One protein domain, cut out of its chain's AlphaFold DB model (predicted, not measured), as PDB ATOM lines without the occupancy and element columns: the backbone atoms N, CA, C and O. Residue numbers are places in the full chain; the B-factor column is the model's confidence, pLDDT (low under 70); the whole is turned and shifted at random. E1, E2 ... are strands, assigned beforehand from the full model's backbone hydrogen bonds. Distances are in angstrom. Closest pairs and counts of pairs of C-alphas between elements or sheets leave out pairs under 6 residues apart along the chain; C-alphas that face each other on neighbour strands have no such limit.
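What this domain is: This is residues 290 to 341 of the 678 residues of an uncharacterized protein of Colletotrichum salicis (UniProt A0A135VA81). One small, strongly twisted antiparallel sheet is made of two hairpins side by side, E1 with E2 and E3 with E4, joined where residues 305 to 307 of E2 run beside residues 336 to 338 of E4. From the end of E2 a wide loop, residues 311 to 322, swings out and comes back to the start of E3; its residues 312 to 317 stick out free. The printed part has 52 residues with no named helix and four named strands, E1, E2, E3, E4 along the chain and E1, E2, E4, E3 across the sheet. The class is all strand, though 21 of the 52 residues, under half, are in named elements. The whole is compact, with a radius of gyration of the C-alphas of 10.7 A, and spans 32 by 21 by 20 A.

How they stand to each other: Start at residues 290 to 294, the edge strand E1, and set beside it residues 305 to 310, the inner strand E2: they form a hairpin, antiparallel at 160 degrees between their directions. Look there at N 292 and O 308, 2.9 A apart and within hydrogen-bond range, and at C-alphas 293 and 307, which face each other at 4.6 A. Next find residues 323 to 327, the edge strand E3, which is apart from E1 and from E2. Residues 336 to 340 are the inner strand E4, antiparallel to E3 at 158 degrees, and the two form a hairpin. In it N 337 and O 326 are within hydrogen-bond range at 2.7 A. E2 and E4 are antiparallel neighbours at 146 degrees; look for N 307 and O 336, within hydrogen-bond range at 2.8 A, and C-alphas 306 and 337, which face each other at 4.8 A. From edge to edge the strands' lines turn by 72 degrees.

Where its parts are: Find C-alpha 290 at (-41.175, 25.435, 11.780); from there E1 runs 13.3 A to C-alpha 294. E2 begins at C-alpha 305, (-36.917, 40.595, 7.642), and runs 16.5 A to C-alpha 310; with 6 residues it is the longest strand. E3, residues 323 to 327, is 12.5 A long. E4, residues 336 to 340, is 12.6 A long and ends at C-alpha 340, (-28.411, 42.526, 7.672).

The domain as a whole: The two C-alphas farthest apart are those of Asp 302 and Ser 312, at 32.4 A. The printed part has no cut. The link from E2 to E3, 12 residues, is long; those from E1 to E2 and from E3 to E4 are short. In the B-factor column the mean pLDDT of the printed part is 77.3, and you will find values under 70 at residues 295 to 297, 299 and 316 to 322.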
ATOM      1  N   LEU A 290     -40.954  24.721  13.033       77.94
ATOM      2  CA  LEU A 290     -41.175  25.435  11.780       77.94
ATOM      3  C   LEU A 290     -40.583  26.844  11.852       77.94
ATOM      4  O   LEU A 290     -40.721  27.546  12.853       77.94
ATOM      5  N   ALA A 291     -39.957  27.271  10.756       79.56
ATOM      6  CA  ALA A 291     -39.407  28.609  10.595       79.56
ATOM      7  C   ALA A 291     -39.953  29.267   9.318       79.56
ATOM      8  O   ALA A 291     -39.707  28.773   8.214       79.56
ATOM      9  N   VAL A 292     -40.650  30.396   9.460       79.19
ATOM     10  CA  VAL A 292     -41.263  31.152   8.355       79.19
ATOM     11  C   VAL A 292     -40.648  32.546   8.273       79.19
ATOM     12  O   VAL A 292     -40.743  33.333   9.213       79.19
ATOM     13  N   GLY A 293     -39.995  32.847   7.149       77.00
ATOM     14  CA  GLY A 293     -39.402  34.157   6.874       77.00
ATOM     15  C   GLY A 293     -40.338  35.049   6.058       77.00
ATOM     16  O   GLY A 293     -40.880  34.607   5.048       77.00
ATOM     17  N   ILE A 294     -40.498  36.309   6.467       76.38
ATOM     18  CA  ILE A 294     -41.262  37.344   5.755       76.38
ATOM     19  C   ILE A 294     -40.322  38.528   5.450       76.38
ATOM     20  O   ILE A 294     -39.675  39.019   6.378       76.38
ATOM     21  N   PRO A 295     -40.233  39.021   4.195       63.66
ATOM     22  CA  PRO A 295     -41.057  38.659   3.030       63.66
ATOM     23  C   PRO A 295     -40.653  37.344   2.343       63.66
ATOM     24  O   PRO A 295     -41.330  36.904   1.418       63.66
ATOM     25  N   GLY A 296     -39.565  36.712   2.781       66.31
ATOM     26  CA  GLY A 296     -39.117  35.422   2.276       66.31
ATOM     27  C   GLY A 296     -37.792  35.000   2.903       66.31
ATOM     28  O   GLY A 296     -37.367  35.550   3.917       66.31
ATOM     29  N   TYR A 297     -37.126  34.029   2.278       68.44
ATOM     30  CA  TYR A 297     -35.838  33.485   2.737       68.44
ATOM     31  C   TYR A 297     -34.617  34.107   2.041       68.44
ATOM     32  O   TYR A 297     -33.489  33.687   2.280       68.44
ATOM     33  N   VAL A 298     -34.846  35.112   1.193       70.81
ATOM     34  CA  VAL A 298     -33.819  35.996   0.633       70.81
ATOM     35  C   VAL A 298     -34.100  37.386   1.186       70.81
ATOM     36  O   VAL A 298     -35.180  37.928   0.955       70.81
ATOM     37  N   VAL A 299     -33.154  37.929   1.950       66.62
ATOM     38  CA  VAL A 299     -33.298  39.221   2.631       66.62
ATOM     39  C   VAL A 299     -32.373  40.230   1.948       66.62
ATOM     40  O   VAL A 299     -31.157  40.046   2.016       66.62
ATOM     41  N   PRO A 300     -32.913  41.252   1.257       72.00
ATOM     42  CA  PRO A 300     -32.119  42.365   0.738       72.00
ATOM     43  C   PRO A 300     -31.352  43.072   1.861       72.00
ATOM     44  O   PRO A 300     -31.861  43.181   2.975       72.00
ATOM     45  N   THR A 301     -30.148  43.573   1.585       75.06
ATOM     46  CA  THR A 301     -29.291  44.216   2.600       75.06
ATOM     47  C   THR A 301     -29.867  45.500   3.185       75.06
ATOM     48  O   THR A 301     -29.495  45.896   4.285       75.06
ATOM     49  N   ASP A 302     -30.789  46.135   2.471       76.19
ATOM     50  CA  ASP A 302     -31.515  47.335   2.875       76.19
ATOM     51  C   ASP A 302     -32.840  47.032   3.594       76.19
ATOM     52  O   ASP A 302     -33.566  47.954   3.967       76.19
ATOM     53  N   LEU A 303     -33.165  45.752   3.819       78.31
ATOM     54  CA  LEU A 303     -34.440  45.325   4.384       78.31
ATOM     55  C   LEU A 303     -34.253  44.520   5.671       78.31
ATOM     56  O   LEU A 303     -33.447  43.599   5.761       78.31
ATOM     57  N   THR A 304     -35.070  44.831   6.677       82.62
ATOM     58  CA  THR A 304     -35.195  44.002   7.882       82.62
ATOM     59  C   THR A 304     -36.297  42.970   7.682       82.62
ATOM     60  O   THR A 304     -37.457  43.331   7.473       82.62
ATOM     61  N   ALA A 305     -35.950  41.685   7.748       83.50
ATOM     62  CA  ALA A 305     -36.917  40.595   7.642       83.50
ATOM     63  C   ALA A 305     -37.461  40.187   9.016       83.50
ATOM     64  O   ALA A 305     -36.842  40.442  10.047       83.50
ATOM     65  N   ARG A 306     -38.613  39.510   9.028       83.62
ATOM     66  CA  ARG A 306     -39.171  38.857  10.219       83.62
ATOM     67  C   ARG A 306     -39.093  37.348  10.077       83.62
ATOM     68  O   ARG A 306     -39.552  36.796   9.080       83.62
ATOM     69  N   LEU A 307     -38.561  36.689  11.095       84.44
ATOM     70  CA  LEU A 307     -38.518  35.242  11.224       84.44
ATOM     71  C   LEU A 307     -39.485  34.809  12.326       84.44
ATOM     72  O   LEU A 307     -39.263  35.079  13.507       84.44
ATOM     73  N   TYR A 308     -40.550  34.129  11.927       83.00
ATOM     74  CA  TYR A 308     -41.488  33.482  12.834       83.00
ATOM     75  C   TYR A 308     -41.009  32.064  13.097       83.00
ATOM     76  O   TYR A 308     -40.748  31.310  12.158       83.00
ATOM     77  N   LEU A 309     -40.894  31.712  14.371       82.50
ATOM     78  CA  LEU A 309     -40.541  30.368  14.802       82.50
ATOM     79  C   LEU A 309     -41.735  29.757  15.522       82.50
ATOM     80  O   LEU A 309     -42.327  30.385  16.394       82.50
ATOM     81  N   THR A 310     -42.073  28.528  15.154       82.06
ATOM     82  CA  THR A 310     -43.032  27.692  15.878       82.06
ATOM     83  C   THR A 310     -42.273  26.498  16.428       82.06
ATOM     84  O   THR A 310     -41.614  25.776  15.680       82.06
ATOM     85  N   HIS A 311     -42.308  26.323  17.744       79.50
ATOM     86  CA  HIS A 311     -41.535  25.312  18.453       79.50
ATOM     87  C   HIS A 311     -42.256  24.899  19.741       79.50
ATOM     88  O   HIS A 311     -42.907  25.719  20.386       79.50
ATOM     89  N   SER A 312     -42.093  23.645  20.153       75.56
ATOM     90  CA  SER A 312     -42.598  23.139  21.436       75.56
ATOM     91  C   SER A 312     -41.669  23.451  22.617       75.56
ATOM     92  O   SER A 312     -42.110  23.438  23.762       75.56
ATOM     93  N   SER A 313     -40.404  23.795  22.343       75.62
ATOM     94  CA  SER A 313     -39.377  24.087  23.354       75.62
ATOM     95  C   SER A 313     -38.771  25.479  23.158       75.62
ATOM     96  O   SER A 313     -38.554  25.864  22.009       75.62
ATOM     97  N   PRO A 314     -38.441  26.221  24.233       75.50
ATOM     98  CA  PRO A 314     -37.860  27.559  24.128       75.50
ATOM     99  C   PRO A 314     -36.571  27.605  23.296       75.50
ATOM    100  O   PRO A 314     -35.708  26.731  23.406       75.50
ATOM    101  N   VAL A 315     -36.406  28.670  22.504       73.50
ATOM    102  CA  VAL A 315     -35.166  28.935  21.761       73.50
ATOM    103  C   VAL A 315     -34.061  29.338  22.736       73.50
ATOM    104  O   VAL A 315     -34.171  30.350  23.422       73.50
ATOM    105  N   ARG A 316     -32.979  28.553  22.778       69.19
ATOM    106  CA  ARG A 316     -31.816  28.821  23.639       69.19
ATOM    107  C   ARG A 316     -30.875  29.872  23.043       69.19
ATOM    108  O   ARG A 316     -30.432  30.764  23.756       69.19
ATOM    109  N   THR A 317     -30.558  29.743  21.756       66.25
ATOM    110  CA  THR A 317     -29.657  30.632  21.010       66.25
ATOM    111  C   THR A 317     -30.084  30.699  19.544       66.25
ATOM    112  O   THR A 317     -30.669  29.750  19.019       66.25
ATOM    113  N   ILE A 318     -29.792  31.822  18.882       66.50
ATOM    114  CA  ILE A 318     -29.898  31.973  17.428       66.50
ATOM    115  C   ILE A 318     -28.581  32.574  16.942       66.50
ATOM    116  O   ILE A 318     -28.289  33.729  17.242       66.50
ATOM    117  N   ASP A 319     -27.812  31.793  16.193       63.38
ATOM    118  CA  ASP A 319     -26.545  32.238  15.617       63.38
ATOM    119  C   ASP A 319     -26.788  32.842  14.227       63.38
ATOM    120  O   ASP A 319     -27.520  32.277  13.407       63.38
ATOM    121  N   GLY A 320     -26.185  33.998  13.946       62.81
ATOM    122  CA  GLY A 320     -26.424  34.719  12.699       62.81
ATOM    123  C   GLY A 320     -25.370  35.768  12.393       62.81
ATOM    124  O   GLY A 320     -25.660  36.952  12.449       62.81
ATOM    125  N   ASP A 321     -24.171  35.349  11.996       60.47
ATOM    126  CA  ASP A 321     -23.038  36.253  11.713       60.47
ATOM    127  C   ASP A 321     -23.354  37.344  10.663       60.47
ATOM    128  O   ASP A 321     -22.729  38.404  10.639       60.47
ATOM    129  N   ALA A 322     -24.344  37.094   9.798       69.25
ATOM    130  CA  ALA A 322     -24.795  38.012   8.752       69.25
ATOM    131  C   ALA A 322     -25.943  38.950   9.175       69.25
ATOM    132  O   ALA A 322     -26.336  39.824   8.401       69.25
ATOM    133  N   PHE A 323     -26.511  38.772  10.372       75.75
ATOM    134  CA  PHE A 323     -27.680  39.515  10.832       75.75
ATOM    135  C   PHE A 323     -27.526  39.982  12.277       75.75
ATOM    136  O   PHE A 323     -27.169  39.230  13.174       75.75
ATOM    137  N   THR A 324     -27.925  41.219  12.539       83.06
ATOM    138  CA  THR A 324     -28.332  41.616  13.884       83.06
ATOM    139  C   THR A 324     -29.719  41.039  14.139       83.06
ATOM    140  O   THR A 324     -30.667  41.352  13.412       83.06
ATOM    141  N   ILE A 325     -29.828  40.182  15.154       83.94
ATOM    142  CA  ILE A 325     -31.061  39.476  15.503       83.94
ATOM    143  C   ILE A 325     -31.651  40.088  16.769       83.94
ATOM    144  O   ILE A 325     -30.988  40.152  17.803       83.94
ATOM    145  N   LYS A 326     -32.911  40.524  16.703       85.44
ATOM    146  CA  LYS A 326     -33.633  41.081  17.855       85.44
ATOM    147  C   LYS A 326     -35.065  40.574  17.884       85.44
ATOM    148  O   LYS A 326     -35.723  40.548  16.855       85.44
ATOM    149  N   GLN A 327     -35.575  40.215  19.057       85.50
ATOM    150  CA  GLN A 327     -36.986  39.864  19.193       85.50
ATOM    151  C   GLN A 327     -37.874  41.119  19.081       85.50
ATOM    152  O   GLN A 327     -37.642  42.116  19.766       85.50
ATOM    153  N   ASP A 328     -38.887  41.070  18.216       87.62
ATOM    154  CA  ASP A 328     -39.917  42.100  18.041       87.62
ATOM    155  C   ASP A 328     -41.124  41.757  18.911       87.62
ATOM    156  O   ASP A 328     -42.101  41.167  18.455       87.62
ATOM    157  N   THR A 329     -41.044  42.097  20.198       87.19
ATOM    158  CA  THR A 329     -42.112  41.827  21.173       87.19
ATOM    159  C   THR A 329     -43.389  42.627  20.911       87.19
ATOM    160  O   THR A 329     -44.441  42.265  21.431       87.19
ATOM    161  N   ALA A 330     -43.319  43.686  20.097       82.56
ATOM    162  CA  ALA A 330     -44.469  44.504  19.727       82.56
ATOM    163  C   ALA A 330     -45.303  43.878  18.594       82.56
ATOM    164  O   ALA A 330     -46.492  44.171  18.469       82.56
ATOM    165  N   ALA A 331     -44.707  43.013  17.768       79.06
ATOM    166  CA  ALA A 331     -45.417  42.304  16.712       79.06
ATOM    167  C   ALA A 331     -46.141  41.049  17.236       79.06
ATOM    168  O   ALA A 331     -45.661  40.327  18.112       79.06
ATOM    169  N   LYS A 332     -47.311  40.756  16.650       76.38
ATOM    170  CA  LYS A 332     -48.095  39.548  16.956       76.38
ATOM    171  C   LYS A 332     -47.241  38.297  16.729       76.38
ATOM    172  O   LYS A 332     -46.668  38.137  15.658       76.38
ATOM    173  N   GLY A 333     -47.189  37.407  17.722       78.56
ATOM    174  CA  GLY A 333     -46.373  36.187  17.671       78.56
ATOM    175  C   GLY A 333     -44.884  36.401  17.963       78.56
ATOM    176  O   GLY A 333     -44.113  35.460  17.826       78.56
ATOM    177  N   SER A 334     -44.484  37.616  18.357       84.31
ATOM    178  CA  SER A 334     -43.133  37.973  18.812       84.31
ATOM    179  C   SER A 334     -41.983  37.442  17.930       84.31
ATOM    180  O   SER A 334     -41.075  36.785  18.452       84.31
ATOM    181  N   PRO A 335     -42.006  37.697  16.603       87.44
ATOM    182  CA  PRO A 335     -40.993  37.211  15.670       87.44
ATOM    183  C   PRO A 335     -39.609  37.809  15.942       87.44
ATOM    184  O   PRO A 335     -39.458  38.814  16.636       87.44
ATOM    185  N   TYR A 336     -38.588  37.235  15.314       83.94
ATOM    186  CA  TYR A 336     -37.238  37.789  15.314       83.94
ATOM    187  C   TYR A 336     -37.035  38.702  14.103       83.94
ATOM    188  O   TYR A 336     -37.254  38.292  12.965       83.94
ATOM    189  N   LEU A 337     -36.593  39.934  14.338       87.69
ATOM    190  CA  LEU A 337     -36.094  40.835  13.307       87.69
ATOM    191  C   LEU A 337     -34.689  40.404  12.916       87.69
ATOM    192  O   LEU A 337     -33.812  40.292  13.770       87.69
ATOM    193  N   LEU A 338     -34.493  40.201  11.621       83.75
ATOM    194  CA  LEU A 338     -33.208  39.910  11.006       83.75
ATOM    195  C   LEU A 338     -32.793  41.141  10.208       83.75
ATOM    196  O   LEU A 338     -33.313  41.381   9.118       83.75
ATOM    197  N   THR A 339     -31.891  41.939  10.775       85.50
ATOM    198  CA  THR A 339     -31.340  43.127  10.106       85.50
ATOM    199  C   THR A 339     -29.956  42.785   9.566       85.50
ATOM    200  O   THR A 339     -29.084  42.470  10.376       85.50
ATOM    201  N   PRO A 340     -29.725  42.809   8.246       78.50
ATOM    202  CA  PRO A 340     -28.411  42.526   7.672       78.50
ATOM    203  C   PRO A 340     -27.323  43.415   8.288       78.50
ATOM    204  O   PRO A 340     -27.513  44.622   8.443       78.50
ATOM    205  N   THR A 341     -26.181  42.838   8.664       74.88
ATOM    206  CA  THR A 341     -25.017  43.631   9.089       74.88
ATOM    207  C   THR A 341     -24.331  44.250   7.865       74.88
ATOM    208  O   THR A 341     -24.304  43.668   6.779       74.88
TER     209      THR A 341